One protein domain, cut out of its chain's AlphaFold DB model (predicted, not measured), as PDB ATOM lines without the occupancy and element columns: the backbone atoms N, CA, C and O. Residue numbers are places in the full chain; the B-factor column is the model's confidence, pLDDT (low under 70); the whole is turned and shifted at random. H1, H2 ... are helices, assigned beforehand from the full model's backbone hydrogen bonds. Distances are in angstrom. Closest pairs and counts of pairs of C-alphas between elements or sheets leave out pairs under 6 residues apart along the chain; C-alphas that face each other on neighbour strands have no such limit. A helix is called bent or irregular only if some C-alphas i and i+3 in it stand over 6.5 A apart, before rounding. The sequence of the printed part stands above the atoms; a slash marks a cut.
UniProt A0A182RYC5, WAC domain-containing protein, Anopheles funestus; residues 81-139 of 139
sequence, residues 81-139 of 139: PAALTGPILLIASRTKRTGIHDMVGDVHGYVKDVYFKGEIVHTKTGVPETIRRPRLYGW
ATOM      1  N   PRO A  81     -16.221  18.258  24.509       87.81
ATOM      2  CA  PRO A  81     -15.295  17.260  25.031       87.81
ATOM      3  C   PRO A  81     -15.671  16.823  26.449       87.81
ATOM      4  O   PRO A  81     -15.930  17.660  27.316       87.81
ATOM      5  N   ALA A  82     -15.605  15.517  26.718       87.62
ATOM      6  CA  ALA A  82     -15.930  14.956  28.033       87.62
ATOM      7  C   ALA A  82     -15.088  15.563  29.175       87.62
ATOM      8  O   ALA A  82     -15.576  15.722  30.293       87.62
ATOM      9  N   ALA A  83     -13.840  15.955  28.885       87.75
ATOM     10  CA  ALA A  83     -12.955  16.627  29.838       87.75
ATOM     11  C   ALA A  83     -13.470  18.011  30.283       87.75
ATOM     12  O   ALA A  83     -13.164  18.440  31.393       87.75
ATOM     13  N   LEU A  84     -14.270  18.690  29.449       88.31
ATOM     14  CA  LEU A  84     -14.821  20.018  29.732       88.31
ATOM     15  C   LEU A  84     -16.192  19.965  30.411       88.31
ATOM     16  O   LEU A  84     -16.559  20.911  31.104       88.31
ATOM     17  N   THR A  85     -16.944  18.870  30.270       90.06
ATOM     18  CA  THR A  85     -18.308  18.760  30.814       90.06
ATOM     19  C   THR A  85     -18.352  18.983  32.327       90.06
ATOM     20  O   THR A  85     -19.136  19.800  32.805       90.06
ATOM     21  N   GLY A  86     -17.495  18.296  33.089       90.50
ATOM     22  CA  GLY A  86     -17.434  18.436  34.549       90.50
ATOM     23  C   GLY A  86     -17.063  19.855  35.000       90.50
ATOM     24  O   GLY A  86     -17.812  20.453  35.773       90.50
ATOM     25  N   PRO A  87     -15.953  20.429  34.501       89.00
ATOM     26  CA  PRO A  87     -15.563  21.796  34.826       89.00
ATOM     27  C   PRO A  87     -16.597  22.860  34.450       89.00
ATOM     28  O   PRO A  87     -16.882  23.729  35.270       89.00
ATOM     29  N   ILE A  88     -17.204  22.775  33.261       91.69
ATOM     30  CA  ILE A  88     -18.258  23.707  32.829       91.69
ATOM     31  C   ILE A  88     -19.427  23.686  33.817       91.69
ATOM     32  O   ILE A  88     -19.879  24.743  34.257       91.69
ATOM     33  N   LEU A  89     -19.890  22.492  34.203       92.12
ATOM     34  CA  LEU A  89     -20.977  22.336  35.171       92.12
ATOM     35  C   LEU A  89     -20.593  22.866  36.555       92.12
ATOM     36  O   LEU A  89     -21.404  23.530  37.204       92.12
ATOM     37  N   LEU A  90     -19.356  22.620  36.998       91.81
ATOM     38  CA  LEU A  90     -18.858  23.136  38.269       91.81
ATOM     39  C   LEU A  90     -18.869  24.667  38.279       91.81
ATOM     40  O   LEU A  90     -19.425  25.255  39.205       91.81
ATOM     41  N   ILE A  91     -18.309  25.310  37.254       91.06
ATOM     42  CA  ILE A  91     -18.262  26.772  37.165       91.06
ATOM     43  C   ILE A  91     -19.684  27.324  37.133       91.06
ATOM     44  O   ILE A  91     -20.018  28.167  37.963       91.06
ATOM     45  N   ALA A  92     -20.544  26.788  36.259       92.88
ATOM     46  CA  ALA A  92     -21.946  27.187  36.163       92.88
ATOM     47  C   ALA A  92     -22.653  27.130  37.531       92.88
ATOM     48  O   ALA A  92     -23.295  28.102  37.923       92.88
ATOM     49  N   SER A  93     -22.448  26.056  38.307       92.31
ATOM     50  CA  SER A  93     -23.037  25.888  39.647       92.31
ATOM     51  C   SER A  93     -22.515  26.863  40.713       92.31
ATOM     52  O   SER A  93     -23.144  27.033  41.757       92.31
ATOM     53  N   ARG A  94     -21.353  27.485  40.483       92.06
ATOM     54  CA  ARG A  94     -20.708  28.420  41.420       92.06
ATOM     55  C   ARG A  94     -20.962  29.880  41.076       92.06
ATOM     56  O   ARG A  94     -20.780  30.739  41.943       92.06
ATOM     57  N   THR A  95     -21.378  30.174  39.847       89.81
ATOM     58  CA  THR A  95     -21.789  31.530  39.479       89.81
ATOM     59  C   THR A  95     -23.004  31.956  40.308       89.81
ATOM     60  O   THR A  95     -23.890  31.162  40.613       89.81
ATOM     61  N   LYS A  96     -23.056  33.236  40.684       91.06
ATOM     62  CA  LYS A  96     -24.198  33.834  41.405       91.06
ATOM     63  C   LYS A  96     -25.119  34.623  40.469       91.06
ATOM     64  O   LYS A  96     -25.838  35.516  40.908       91.06
ATOM     65  N   ARG A  97     -25.039  34.354  39.163       91.69
ATOM     66  CA  ARG A  97     -25.810  35.060  38.138       91.69
ATOM     67  C   ARG A  97     -27.239  34.533  38.109       91.69
ATOM     68  O   ARG A  97     -27.467  33.336  38.232       91.69
ATOM     69  N   THR A  98     -28.196  35.431  37.910       90.81
ATOM     70  CA  THR A  98     -29.611  35.074  37.732       90.81
ATOM     71  C   THR A  98     -29.955  34.820  36.263       90.81
ATOM     72  O   THR A  98     -30.829  34.009  35.967       90.81
ATOM     73  N   GLY A  99     -29.260  35.488  35.335       91.88
ATOM     74  CA  GLY A  99     -29.434  35.333  33.894       91.88
ATOM     75  C   GLY A  99     -28.532  34.254  33.300       91.88
ATOM     76  O   GLY A  99     -27.322  34.236  33.535       91.88
ATOM     77  N   ILE A 100     -29.105  33.393  32.453       90.06
ATOM     78  CA  ILE A 100     -28.348  32.340  31.757       90.06
ATOM     79  C   ILE A 100     -27.242  32.921  30.862       90.06
ATOM     80  O   ILE A 100     -26.154  32.362  30.795       90.06
ATOM     81  N   HIS A 101     -27.487  34.065  30.215       91.69
ATOM     82  CA  HIS A 101     -26.501  34.719  29.351       91.69
ATOM     83  C   HIS A 101     -25.282  35.214  30.133       91.69
ATOM     84  O   HIS A 101     -24.152  35.029  29.685       91.69
ATOM     85  N   ASP A 102     -25.500  35.774  31.323       93.50
ATOM     86  CA  ASP A 102     -24.416  36.227  32.193       93.50
ATOM     87  C   ASP A 102     -23.596  35.047  32.722       93.50
ATOM     88  O   ASP A 102     -22.367  35.085  32.704       93.50
ATOM     89  N   MET A 103     -24.270  33.968  33.138       94.44
ATOM     90  CA  MET A 103     -23.614  32.725  33.553       94.44
ATOM     91  C   MET A 103     -22.750  32.148  32.426       94.44
ATOM     92  O   MET A 103     -21.617  31.735  32.665       94.44
ATOM     93  N   VAL A 104     -23.266  32.122  31.193       93.19
ATOM     94  CA  VAL A 104     -22.507  31.666  30.018       93.19
ATOM     95  C   VAL A 104     -21.266  32.533  29.806       93.19
ATOM     96  O   VAL A 104     -20.204  31.994  29.497       93.19
ATOM     97  N   GLY A 105     -21.371  33.848  30.020       93.38
ATOM     98  CA  GLY A 105     -20.232  34.762  29.987       93.38
ATOM     99  C   GLY A 105     -19.148  34.398  31.003       93.38
ATOM    100  O   GLY A 105     -17.978  34.305  30.631       93.38
ATOM    101  N   ASP A 106     -19.532  34.124  32.252       91.38
ATOM    102  CA  ASP A 106     -18.602  33.722  33.316       91.38
ATOM    103  C   ASP A 106     -17.920  32.374  32.992       91.38
ATOM    104  O   ASP A 106     -16.698  32.247  33.096       91.38
ATOM    105  N   VAL A 107     -18.690  31.378  32.535       92.75
ATOM    106  CA  VAL A 107     -18.166  30.059  32.136       92.75
ATOM    107  C   VAL A 107     -17.176  30.190  30.981       92.75
ATOM    108  O   VAL A 107     -16.057  29.685  31.071       92.75
ATOM    109  N   HIS A 108     -17.562  30.879  29.906       92.19
ATOM    110  CA  HIS A 108     -16.697  31.083  28.746       92.19
ATOM    111  C   HIS A 108     -15.431  31.863  29.121       92.19
ATOM    112  O   HIS A 108     -14.335  31.505  28.695       92.19
ATOM    113  N   GLY A 109     -15.576  32.909  29.940       91.19
ATOM    114  CA  GLY A 109     -14.466  33.724  30.423       91.19
ATOM    115  C   GLY A 109     -13.419  32.921  31.192       91.19
ATOM    116  O   GLY A 109     -12.239  33.212  31.050       91.19
ATOM    117  N   TYR A 110     -13.831  31.900  31.946       89.31
ATOM    118  CA  TYR A 110     -12.910  31.024  32.668       89.31
ATOM    119  C   TYR A 110     -12.308  29.932  31.774       89.31
ATOM    120  O   TYR A 110     -11.096  29.735  31.752       89.31
ATOM    121  N   VAL A 111     -13.152  29.214  31.026       88.19
ATOM    122  CA  VAL A 111     -12.738  28.032  30.247       88.19
ATOM    123  C   VAL A 111     -11.772  28.398  29.121       88.19
ATOM    124  O   VAL A 111     -10.910  27.595  28.789       88.19
ATOM    125  N   LYS A 112     -11.858  29.607  28.554       87.44
ATOM    126  CA  LYS A 112     -10.956  30.036  27.472       87.44
ATOM    127  C   LYS A 112      -9.484  30.166  27.903       87.44
ATOM    128  O   LYS A 112      -8.606  30.084  27.049       87.44
ATOM    129  N   ASP A 113      -9.225  30.408  29.192       87.00
ATOM    130  CA  ASP A 113      -7.893  30.747  29.720       87.00
ATOM    131  C   ASP A 113      -7.250  29.577  30.496       87.00
ATOM    132  O   ASP A 113      -6.126  29.697  30.991       87.00
ATOM    133  N   VAL A 114      -7.944  28.439  30.620       85.94
ATOM    134  CA  VAL A 114      -7.526  27.294  31.444       85.94
ATOM    135  C   VAL A 114      -7.646  25.991  30.661       85.94
ATOM    136  O   VAL A 114      -8.673  25.720  30.054       85.94
ATOM    137  N   TYR A 115      -6.613  25.148  30.745       87.38
ATOM    138  CA  TYR A 115      -6.643  23.783  30.213       87.38
ATOM    139  C   TYR A 115      -7.049  22.772  31.281       87.38
ATOM    140  O   TYR A 115      -6.572  22.827  32.424       87.38
ATOM    141  N   PHE A 116      -7.860  21.792  30.896       86.88
ATOM    142  CA  PHE A 116      -8.348  20.754  31.799       86.88
ATOM    143  C   PHE A 116      -7.634  19.420  31.585       86.88
ATOM    144  O   PHE A 116      -7.143  19.078  30.509       86.88
ATOM    145  N   LYS A 117      -7.555  18.622  32.652       84.50
ATOM    146  CA  LYS A 117      -6.935  17.296  32.580       84.50
ATOM    147  C   LYS A 117      -7.735  16.411  31.614       84.50
ATOM    148  O   LYS A 117      -8.923  16.197  31.823       84.50
ATOM    149  N   GLY A 118      -7.057  15.849  30.612       84.81
ATOM    150  CA  GLY A 118      -7.679  14.993  29.594       84.81
ATOM    151  C   GLY A 118      -8.242  15.748  28.387       84.81
ATOM    152  O   GLY A 118      -8.835  15.124  27.514       84.81
ATOM    153  N   GLU A 119      -8.059  17.066  28.323       85.81
ATOM    154  CA  GLU A 119      -8.383  17.864  27.144       85.81
ATOM    155  C   GLU A 119      -7.386  17.603  26.003       85.81
ATOM    156  O   GLU A 119      -6.181  17.466  26.229       85.81
ATOM    157  N   ILE A 120      -7.893  17.524  24.771       82.56
ATOM    158  CA  ILE A 120      -7.073  17.381  23.565       82.56
ATOM    159  C   ILE A 120      -6.743  18.784  23.061       82.56
ATOM    160  O   ILE A 120      -7.644  19.536  22.699       82.56
ATOM    161  N   VAL A 121      -5.456  19.120  23.016       83.62
ATOM    162  CA  VAL A 121      -4.968  20.418  22.537       83.62
ATOM    163  C   VAL A 121      -4.121  20.240  21.283       83.62
ATOM    164  O   VAL A 121      -3.360  19.279  21.163       83.62
ATOM    165  N   HIS A 122      -4.251  21.170  20.339       79.69
ATOM    166  CA  HIS A 122      -3.464  21.174  19.109       79.69
ATOM    167  C   HIS A 122      -2.365  22.234  19.194       79.69
ATOM    168  O   HIS A 122      -2.637  23.413  19.424       79.69
ATOM    169  N   THR A 123      -1.118  21.822  18.986       79.44
ATOM    170  CA  THR A 123       0.054  22.704  18.962       79.44
ATOM    171  C   THR A 123       0.503  22.951  17.524       79.44
ATOM    172  O   THR A 123       0.378  22.080  16.669       79.44
ATOM    173  N   LYS A 124       1.034  24.148  17.233       71.75
ATOM    174  CA  LYS A 124       1.475  24.528  15.872       71.75
ATOM    175  C   LYS A 124       2.721  23.777  15.389       71.75
ATOM    176  O   LYS A 124       3.004  23.761  14.196       71.75
ATOM    177  N   THR A 125       3.471  23.162  16.292       58.75
ATOM    178  CA  THR A 125       4.546  22.228  15.968       58.75
ATOM    179  C   THR A 125       3.890  20.927  15.513       58.75
ATOM    180  O   THR A 125       3.149  20.339  16.290       58.75
ATOM    181  N   GLY A 126       4.112  20.500  14.265       54.47
ATOM    182  CA  GLY A 126       3.488  19.329  13.617       54.47
ATOM    183  C   GLY A 126       3.805  17.955  14.230       54.47
ATOM    184  O   GLY A 126       3.829  16.955  13.521       54.47
ATOM    185  N   VAL A 127       4.062  17.904  15.533       54.09
ATOM    186  CA  VAL A 127       4.230  16.704  16.343       54.09
ATOM    187  C   VAL A 127       3.160  16.769  17.438       54.09
ATOM    188  O   VAL A 127       3.113  17.768  18.157       54.09
ATOM    189  N   PRO A 128       2.280  15.762  17.578       48.91
ATOM    190  CA  PRO A 128       1.309  15.728  18.663       48.91
ATOM    191  C   PRO A 128       2.047  15.539  19.996       48.91
ATOM    192  O   PRO A 128       2.327  14.420  20.417       48.91
ATOM    193  N   GLU A 129       2.391  16.639  20.664       52.31
ATOM    194  CA  GLU A 129       2.894  16.608  22.032       52.31
ATOM    195  C   GLU A 129       1.727  16.673  23.014       52.31
ATOM    196  O   GLU A 129       0.928  17.610  23.024       52.31
ATOM    197  N   THR A 130       1.655  15.689  23.909       52.62
ATOM    198  CA  THR A 130       0.848  15.791  25.126       52.62
ATOM    199  C   THR A 130       1.535  16.805  26.046       52.62
ATOM    200  O   THR A 130       2.360  16.435  26.889       52.62
ATOM    201  N   ILE A 131       1.274  18.104  25.858       52.38
ATOM    202  CA  ILE A 131       1.909  19.128  26.693       52.38
ATOM    203  C   ILE A 131       1.420  18.988  28.137       52.38
ATOM    204  O   ILE A 131       0.234  19.022  28.465       52.38
ATOM    205  N   ARG A 132       2.415  18.781  29.001       46.19
ATOM    206  CA  ARG A 132       2.314  18.481  30.423       46.19
ATOM    207  C   ARG A 132       2.083  19.743  31.261       46.19
ATOM    208  O   ARG A 132       2.932  20.625  31.288       46.19
ATOM    209  N   ARG A 133       1.039  19.692  32.088       41.38
ATOM    210  CA  ARG A 133       1.004  19.816  33.568       41.38
ATOM    211  C   ARG A 133      -0.209  20.657  33.991       41.38
ATOM    212  O   ARG A 133      -0.280  21.829  33.639       41.38
ATOM    213  N   PRO A 134      -1.128  20.100  34.798       39.62
ATOM    214  CA  PRO A 134      -2.205  20.875  35.391       39.62
ATOM    215  C   PRO A 134      -1.612  21.868  36.396       39.62
ATOM    216  O   PRO A 134      -0.956  21.461  37.356       39.62
ATOM    217  N   ARG A 135      -1.861  23.168  36.215       40.78
ATOM    218  CA  ARG A 135      -1.797  24.123  37.328       40.78
ATOM    219  C   ARG A 135      -3.144  24.094  38.042       40.78
ATOM    220  O   ARG A 135      -3.964  24.985  37.879       40.78
ATOM    221  N   LEU A 136      -3.362  23.049  38.837       46.41
ATOM    222  CA  LEU A 136      -4.290  23.143  39.958       46.41
ATOM    223  C   LEU A 136      -3.540  23.876  41.073       46.41
ATOM    224  O   LEU A 136      -2.818  23.255  41.852       46.41
ATOM    225  N   TYR A 137      -3.657  25.202  41.116       38.97
ATOM    226  CA  TYR A 137      -3.435  25.908  42.371       38.97
ATOM    227  C   TYR A 137      -4.707  25.756  43.205       38.97
ATOM    228  O   TYR A 137      -5.744  26.288  42.837       38.97
ATOM    229  N   GLY A 138      -4.577  24.948  44.260       41.44
ATOM    230  CA  GLY A 138      -5.307  24.955  45.530       41.44
ATOM    231  C   GLY A 138      -6.753  25.466  45.593       41.44
ATOM    232  O   GLY A 138      -6.971  26.666  45.486       41.44
ATOM    233  N   TRP A 139      -7.614  24.529  46.019       34.09
ATOM    234  CA  TRP A 139      -8.900  24.669  46.729       34.09
ATOM    235  C   TRP A 139     -10.128  25.105  45.925       34.09
ATOM    236  O   TRP A 139     -10.208  26.268  45.484       34.09
TER     237      TRP A 139
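What this domain is: This is residues 81 to 139 of the 139 residues of the protein "WAC domain-containing protein" of Anopheles funestus (UniProt A0A182RYC5). Two helices, H1 and H2, joined by a tight turn, pack on each other at a steep angle toward one end of the model. From the end of H2 a long stretch with no named element, residues 112 to 139, reaches away to the opposite end near Val 127 and then folds back in a wide loop. You have 59 printed residues here, with two named helices in the order H1, H2 and no named strand; the class is all helix, though under half of the residues, 25 of 59, are in named elements. The whole is loose, with a radius of gyration of the C-alphas of 13.8 A, and elongated, spanning 44 by 25 by 18 A.

How they stand to each other: Start with H1, residues 82 to 94, and go on through five residues, a tight link, to H2, residues 100 to 111. The two helices touch, H1 with residues 88 to 92 alone, and their closest C-alphas are those of Ile 91 and Val 107, 6.0 A apart. They run opposite ways at a steep tilt of 55 degrees, and H1's line is a rough one. In H2 every O i to N i+4 pair is within hydrogen-bond range; in H1, 7 of 9 are.

Where its parts are: Find C-alpha 82 at (-15.930, 14.956, 28.033); from there H1 runs 19.6 A to C-alpha 94. It is irregular, but only just: C-alphas 83 and 86 are 6.7 A apart. H2 runs 16.3 A from C-alpha 100 at (-28.348, 32.340, 31.757) to C-alpha 111 at (-12.738, 28.032, 30.247).

The domain as a whole: Look for the two C-alphas farthest apart at Thr 98 and Val 127, 44.0 A. The printed part has no cut and ends at Trp 139, the chain's last residue. Mean pLDDT of the printed part is 78.1, and residues 125 to 139 are under 70.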